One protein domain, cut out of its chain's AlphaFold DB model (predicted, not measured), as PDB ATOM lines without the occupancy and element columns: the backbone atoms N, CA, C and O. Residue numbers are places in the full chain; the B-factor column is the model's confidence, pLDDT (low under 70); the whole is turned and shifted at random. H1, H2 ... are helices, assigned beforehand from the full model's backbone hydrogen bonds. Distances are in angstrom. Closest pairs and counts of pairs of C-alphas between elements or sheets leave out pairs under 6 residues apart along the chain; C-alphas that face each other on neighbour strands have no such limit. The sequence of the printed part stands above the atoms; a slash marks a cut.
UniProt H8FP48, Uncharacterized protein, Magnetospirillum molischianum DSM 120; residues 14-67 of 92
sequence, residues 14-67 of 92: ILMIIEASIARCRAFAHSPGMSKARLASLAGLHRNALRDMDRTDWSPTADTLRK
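What this domain is: This is residues 14 to 67 of the 92 residues of an uncharacterized protein of Magnetospirillum molischianum DSM 120 (UniProt H8FP48). What shape does the model show? One long helix, H1, makes the longest axis, and the short helix H2 makes a corner at its last residues. From H2 a long loop, residues 43 to 61, folds back to a second short helix, H3, near H1. What is it built of, and how large is it? The printed part has 54 residues with three named helices, in the order H1, H2, H3, and no named strand; its class is all helix. It is compact, with a radius of gyration of the C-alphas of 10.6 A and spans of 30 by 22 by 18 A.

How they stand to each other: How does H1, residues 14 to 30, stand to H2, residues 36 to 42? They only just touch, with 3 pairs of C-alphas within 8 A, and only at the corner by their tight link, H1 with residues 29 to 30 alone. The closest C-alphas, of Ala 29 and Lys 36, are 5.1 A apart, and the lines are about perpendicular at 80 degrees. Where is H3, residues 62 to 67? It is close to H1 but not clearly touching, the closest C-alphas, of Ile 22 and Leu 65, being 7.5 A apart. The two run the same way at a steep tilt of 36 degrees, only just past shallow. H2 and H3 are apart. What do the backbones show? Every O i to N i+4 pair is within hydrogen-bond range in H2 and H3, and 11 of 13 are in H1.

Where its parts are: Where does H1 run? It goes from C-alpha 14 at (144.183, -8.694, 3.885) to C-alpha 30, 25.0 A. Where are the others? H2 measures 9.9 A from C-alpha 36 to C-alpha 42, and H3 8.7 A, ending at C-alpha 67 at (142.426, 9.433, 4.587).

The domain as a whole: How far does it reach? The two C-alphas farthest apart, of Ile 14 and Gly 33, are 31.3 A apart. Is it continuous? The printed part has no cut, and the link from H2 to H3, 19 residues, is long. Where is confidence low? The pLDDT is under 70 at residues 14 to 16, 47 to 49 and 56; the mean of the printed part is 79.1.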
ATOM      1  N   ILE A  14     144.696  -9.870   3.163       54.88
ATOM      2  CA  ILE A  14     144.183  -8.694   3.885       54.88
ATOM      3  C   ILE A  14     145.201  -8.162   4.902       54.88
ATOM      4  O   ILE A  14     145.368  -6.945   4.997       54.88
ATOM      5  N   LEU A  15     145.922  -9.040   5.614       57.34
ATOM      6  CA  LEU A  15     146.996  -8.610   6.518       57.34
ATOM      7  C   LEU A  15     148.163  -7.967   5.750       57.34
ATOM      8  O   LEU A  15     148.703  -6.952   6.186       57.34
ATOM      9  N   MET A  16     148.523  -8.525   4.590       66.38
ATOM     10  CA  MET A  16     149.650  -8.043   3.787       66.38
ATOM     11  C   MET A  16     149.398  -6.649   3.182       66.38
ATOM     12  O   MET A  16     150.338  -5.876   3.005       66.38
ATOM     13  N   ILE A  17     148.135  -6.298   2.910       72.94
ATOM     14  CA  ILE A  17     147.755  -4.999   2.333       72.94
ATOM     15  C   ILE A  17     147.858  -3.863   3.357       72.94
ATOM     16  O   ILE A  17     148.387  -2.805   3.026       72.94
ATOM     17  N   ILE A  18     147.395  -4.063   4.597       77.25
ATOM     18  CA  ILE A  18     147.397  -2.993   5.613       77.25
ATOM     19  C   ILE A  18     148.831  -2.571   5.948       77.25
ATOM     20  O   ILE A  18     149.142  -1.380   5.927       77.25
ATOM     21  N   GLU A  19     149.714  -3.542   6.192       78.75
ATOM     22  CA  GLU A  19     151.128  -3.275   6.479       78.75
ATOM     23  C   GLU A  19     151.826  -2.587   5.296       78.75
ATOM     24  O   GLU A  19     152.570  -1.621   5.490       78.75
ATOM     25  N   ALA A  20     151.534  -3.007   4.058       78.75
ATOM     26  CA  ALA A  20     152.069  -2.366   2.857       78.75
ATOM     27  C   ALA A  20     151.603  -0.905   2.715       78.75
ATOM     28  O   ALA A  20     152.412  -0.024   2.407       78.75
ATOM     29  N   SER A  21     150.329  -0.617   2.995       82.06
ATOM     30  CA  SER A  21     149.794   0.749   3.000       82.06
ATOM     31  C   SER A  21     150.436   1.614   4.091       82.06
ATOM     32  O   SER A  21     150.793   2.765   3.828       82.06
ATOM     33  N   ILE A  22     150.651   1.073   5.297       84.06
ATOM     34  CA  ILE A  22     151.347   1.779   6.388       84.06
ATOM     35  C   ILE A  22     152.798   2.082   5.995       84.06
ATOM     36  O   ILE A  22     153.248   3.219   6.153       84.06
ATOM     37  N   ALA A  23     153.521   1.102   5.444       82.88
ATOM     38  CA  ALA A  23     154.893   1.282   4.973       82.88
ATOM     39  C   ALA A  23     154.983   2.365   3.884       82.88
ATOM     40  O   ALA A  23     155.832   3.254   3.959       82.88
ATOM     41  N   ARG A  24     154.046   2.363   2.928       84.94
ATOM     42  CA  ARG A  24     153.938   3.399   1.891       84.94
ATOM     43  C   ARG A  24     153.678   4.784   2.486       84.94
ATOM     44  O   ARG A  24     154.342   5.746   2.103       84.94
ATOM     45  N   CYS A  25     152.768   4.888   3.459       85.94
ATOM     46  CA  CYS A  25     152.501   6.140   4.172       85.94
ATOM     47  C   CYS A  25     153.741   6.661   4.908       85.94
ATOM     48  O   CYS A  25     154.030   7.858   4.858       85.94
ATOM     49  N   ARG A  26     154.493   5.767   5.565       85.88
ATOM     50  CA  ARG A  26     155.752   6.106   6.241       85.88
ATOM     51  C   ARG A  26     156.781   6.631   5.253       85.88
ATOM     52  O   ARG A  26     157.299   7.722   5.466       85.88
ATOM     53  N   ALA A  27     157.023   5.910   4.161       84.69
ATOM     54  CA  ALA A  27     157.994   6.320   3.155       84.69
ATOM     55  C   ALA A  27     157.639   7.687   2.544       84.69
ATOM     56  O   ALA A  27     158.504   8.548   2.400       84.69
ATOM     57  N   PHE A  28     156.352   7.942   2.273       85.44
ATOM     58  CA  PHE A  28     155.905   9.242   1.766       85.44
ATOM     59  C   PHE A  28     156.135  10.369   2.777       85.44
ATOM     60  O   PHE A  28     156.546  11.470   2.415       85.44
ATOM     61  N   ALA A  29     155.903  10.099   4.063       84.50
ATOM     62  CA  ALA A  29     156.112  11.074   5.126       84.50
ATOM     63  C   ALA A  29     157.594  11.379   5.415       84.50
ATOM     64  O   ALA A  29     157.870  12.432   5.992       84.50
ATOM     65  N   HIS A  30     158.506  10.474   5.039       83.12
ATOM     66  CA  HIS A  30     159.965  10.623   5.148       83.12
ATOM     67  C   HIS A  30     160.625  11.140   3.854       83.12
ATOM     68  O   HIS A  30     161.813  11.454   3.851       83.12
ATOM     69  N   SER A  31     159.861  11.292   2.767       81.94
ATOM     70  CA  SER A  31     160.345  11.850   1.499       81.94
ATOM     71  C   SER A  31     160.836  13.302   1.657       81.94
ATOM     72  O   SER A  31     160.199  14.094   2.364       81.94
ATOM     73  N   PRO A  32     161.914  13.718   0.960       76.25
ATOM     74  CA  PRO A  32     162.426  15.086   1.032       76.25
ATOM     75  C   PRO A  32     161.352  16.107   0.630       76.25
ATOM     76  O   PRO A  32     160.755  16.017  -0.441       76.25
ATOM     77  N   GLY A  33     161.091  17.082   1.507       77.69
ATOM     78  CA  GLY A  33     160.064  18.117   1.310       77.69
ATOM     79  C   GLY A  33     158.674  17.772   1.861       77.69
ATOM     80  O   GLY A  33     157.797  18.640   1.886       77.69
ATOM     81  N   MET A  34     158.478  16.552   2.365       82.31
ATOM     82  CA  MET A  34     157.267  16.131   3.064       82.31
ATOM     83  C   MET A  34     157.563  15.904   4.553       82.31
ATOM     84  O   MET A  34     158.690  15.622   4.945       82.31
ATOM     85  N   SER A  35     156.565  16.091   5.418       80.44
ATOM     86  CA  SER A  35     156.698  15.808   6.852       80.44
ATOM     87  C   SER A  35     155.422  15.183   7.399       80.44
ATOM     88  O   SER A  35     154.329  15.461   6.902       80.44
ATOM     89  N   LYS A  36     155.534  14.384   8.468       81.94
ATOM     90  CA  LYS A  36     154.386  13.722   9.124       81.94
ATOM     91  C   LYS A  36     153.283  14.720   9.491       81.94
ATOM     92  O   LYS A  36     152.106  14.463   9.269       81.94
ATOM     93  N   ALA A  37     153.666  15.893  10.001       80.44
ATOM     94  CA  ALA A  37     152.727  16.955  10.352       80.44
ATOM     95  C   ALA A  37     152.012  17.530   9.119       80.44
ATOM     96  O   ALA A  37     150.808  17.768   9.167       80.44
ATOM     97  N   ARG A  38     152.733  17.707   8.003       83.12
ATOM     98  CA  ARG A  38     152.156  18.186   6.743       83.12
ATOM     99  C   ARG A  38     151.219  17.148   6.128       83.12
ATOM    100  O   ARG A  38     150.128  17.514   5.708       83.12
ATOM    101  N   LEU A  39     151.602  15.870   6.144       85.06
ATOM    102  CA  LEU A  39     150.752  14.764   5.699       85.06
ATOM    103  C   LEU A  39     149.464  14.683   6.532       85.06
ATOM    104  O   LEU A  39     148.379  14.611   5.965       85.06
ATOM    105  N   ALA A  40     149.568  14.795   7.862       84.69
ATOM    106  CA  ALA A  40     148.412  14.833   8.758       84.69
ATOM    107  C   ALA A  40     147.462  15.989   8.429       84.69
ATOM    108  O   ALA A  40     146.255  15.788   8.330       84.69
ATOM    109  N   SER A  41     148.008  17.190   8.226       83.81
ATOM    110  CA  SER A  41     147.210  18.366   7.881       83.81
ATOM    111  C   SER A  41     146.516  18.231   6.528       83.81
ATOM    112  O   SER A  41     145.353  18.604   6.420       83.81
ATOM    113  N   LEU A  42     147.188  17.666   5.519       86.81
ATOM    114  CA  LEU A  42     146.592  17.420   4.203       86.81
ATOM    115  C   LEU A  42     145.513  16.329   4.249       86.81
ATOM    116  O   LEU A  42     144.501  16.450   3.568       86.81
ATOM    117  N   ALA A  43     145.690  15.309   5.091       86.25
ATOM    118  CA  ALA A  43     144.710  14.241   5.303       86.25
ATOM    119  C   ALA A  43     143.538  14.659   6.216       86.25
ATOM    120  O   ALA A  43     142.627  13.866   6.459       86.25
ATOM    121  N   GLY A  44     143.564  15.877   6.776       84.75
ATOM    122  CA  GLY A  44     142.573  16.336   7.755       84.75
ATOM    123  C   GLY A  44     142.615  15.561   9.079       84.75
ATOM    124  O   GLY A  44     141.615  15.491   9.793       84.75
ATOM    125  N   LEU A  45     143.756  14.950   9.404       82.94
ATOM    126  CA  LEU A  45     143.958  14.165  10.617       82.94
ATOM    127  C   LEU A  45     144.506  15.038  11.752       82.94
ATOM    128  O   LEU A  45     145.318  15.944  11.550       82.94
ATOM    129  N   HIS A  46     144.077  14.747  12.982       73.75
ATOM    130  CA  HIS A  46     144.569  15.448  14.166       73.75
ATOM    131  C   HIS A  46     146.068  15.175  14.379       73.75
ATOM    132  O   HIS A  46     146.536  14.058  14.160       73.75
ATOM    133  N   ARG A  47     146.819  16.164  14.888       63.75
ATOM    134  CA  ARG A  47     148.280  16.077  15.119       63.75
ATOM    135  C   ARG A  47     148.730  14.856  15.931       63.75
ATOM    136  O   ARG A  47     149.866  14.422  15.783       63.75
ATOM    137  N   ASN A  48     147.852  14.303  16.764       69.31
ATOM    138  CA  ASN A  48     148.161  13.124  17.574       69.31
ATOM    139  C   ASN A  48     148.060  11.800  16.798       69.31
ATOM    140  O   ASN A  48     148.663  10.827  17.228       69.31
ATOM    141  N   ALA A  49     147.359  11.751  15.660       69.50
ATOM    142  CA  ALA A  49     147.148  10.510  14.907       69.50
ATOM    143  C   ALA A  49     148.439   9.978  14.261       69.50
ATOM    144  O   ALA A  49     148.634   8.770  14.187       69.50
ATOM    145  N   LEU A  50     149.333  10.879  13.833       73.56
ATOM    146  CA  LEU A  50     150.599  10.525  13.179       73.56
ATOM    147  C   LEU A  50     151.814  10.530  14.113       73.56
ATOM    148  O   LEU A  50     152.927  10.252  13.668       73.56
ATOM    149  N   ARG A  51     151.630  10.837  15.401       77.62
ATOM    150  CA  ARG A  51     152.736  10.873  16.365       77.62
ATOM    151  C   ARG A  51     153.343   9.485  16.564       77.62
ATOM    152  O   ARG A  51     154.562   9.351  16.568       77.62
ATOM    153  N   ASP A  52     152.487   8.478  16.667       76.12
ATOM    154  CA  ASP A  52     152.888   7.084  16.821       76.12
ATOM    155  C   ASP A  52     153.084   6.370  15.481       76.12
ATOM    156  O   ASP A  52     153.448   5.206  15.485       76.12
ATOM    157  N   MET A  53     152.926   7.052  14.334       78.00
ATOM    158  CA  MET A  53     153.022   6.424  13.009       78.00
ATOM    159  C   MET A  53     154.341   5.685  12.780       78.00
ATOM    160  O   MET A  53     154.356   4.728  12.020       78.00
ATOM    161  N   ASP A  54     155.433   6.092  13.426       76.00
ATOM    162  CA  ASP A  54     156.748   5.439  13.322       76.00
ATOM    163  C   ASP A  54     156.855   4.136  14.137       76.00
ATOM    164  O   ASP A  54     157.752   3.332  13.913       76.00
ATOM    165  N   ARG A  55     155.937   3.906  15.084       79.25
ATOM    166  CA  ARG A  55     155.951   2.723  15.946       79.25
ATOM    167  C   ARG A  55     155.364   1.521  15.229       79.25
ATOM    168  O   ARG A  55     154.299   1.604  14.626       79.25
ATOM    169  N   THR A  56     156.006   0.375  15.375       69.31
ATOM    170  CA  THR A  56     155.503  -0.922  14.900       69.31
ATOM    171  C   THR A  56     154.156  -1.309  15.517       69.31
ATOM    172  O   THR A  56     153.362  -1.939  14.840       69.31
ATOM    173  N   ASP A  57     153.845  -0.856  16.738       73.62
ATOM    174  CA  ASP A  57     152.547  -1.107  17.400       73.62
ATOM    175  C   ASP A  57     151.424  -0.144  16.970       73.62
ATOM    176  O   ASP A  57     150.339  -0.131  17.560       73.62
ATOM    177  N   TRP A  58     151.685   0.752  16.017       79.88
ATOM    178  CA  TRP A  58     150.684   1.718  15.590       79.88
ATOM    179  C   TRP A  58     149.559   1.019  14.838       79.88
ATOM    180  O   TRP A  58     149.759   0.500  13.745       79.88
ATOM    181  N   SER A  59     148.362   1.046  15.423       76.81
ATOM    182  CA  SER A  59     147.151   0.474  14.839       76.81
ATOM    183  C   SER A  59     146.253   1.598  14.304       76.81
ATOM    184  O   SER A  59     145.372   2.083  15.025       76.81
ATOM    185  N   PRO A  60     146.491   2.099  13.075       79.00
ATOM    186  CA  PRO A  60     145.589   3.063  12.470       79.00
ATOM    187  C   PRO A  60     144.231   2.406  12.227       79.00
ATOM    188  O   PRO A  60     144.131   1.264  11.781       79.00
ATOM    189  N   THR A  61     143.153   3.149  12.472       82.62
ATOM    190  CA  THR A  61     141.826   2.706  12.036       82.62
ATOM    191  C   THR A  61     141.748   2.719  10.510       82.62
ATOM    192  O   THR A  61     142.396   3.538   9.854       82.62
ATOM    193  N   ALA A  62     140.900   1.866   9.929       81.69
ATOM    194  CA  ALA A  62     140.691   1.817   8.478       81.69
ATOM    195  C   ALA A  62     140.319   3.191   7.878       81.69
ATOM    196  O   ALA A  62     140.746   3.529   6.778       81.69
ATOM    197  N   ASP A  63     139.576   4.017   8.625       82.62
ATOM    198  CA  ASP A  63     139.235   5.390   8.227       82.62
ATOM    199  C   ASP A  63     140.470   6.304   8.150       82.62
ATOM    200  O   ASP A  63     140.620   7.091   7.215       82.62
ATOM    201  N   THR A  64     141.398   6.155   9.101       85.81
ATOM    202  CA  THR A  64     142.672   6.889   9.116       85.81
ATOM    203  C   THR A  64     143.532   6.494   7.921       85.81
ATOM    204  O   THR A  64     144.047   7.369   7.228       85.81
ATOM    205  N   LEU A  65     143.642   5.190   7.648       85.44
ATOM    206  CA  LEU A  65     144.400   4.675   6.507       85.44
ATOM    207  C   LEU A  65     143.834   5.210   5.186       85.44
ATOM    208  O   LEU A  65     144.579   5.730   4.362       85.44
ATOM    209  N   ARG A  66     142.505   5.193   5.032       85.06
ATOM    210  CA  ARG A  66     141.820   5.703   3.837       85.06
ATOM    211  C   ARG A  66     142.076   7.193   3.599       85.06
ATOM    212  O   ARG A  66     142.256   7.610   2.458       85.06
ATOM    213  N   LYS A  67     142.102   7.999   4.666       87.12
ATOM    214  CA  LYS A  67     142.426   9.433   4.587       87.12
ATOM    215  C   LYS A  67     143.880   9.680   4.205       87.12
ATOM    216  O   LYS A  67     144.149  10.606   3.448       87.12
TER     217      LYS A  67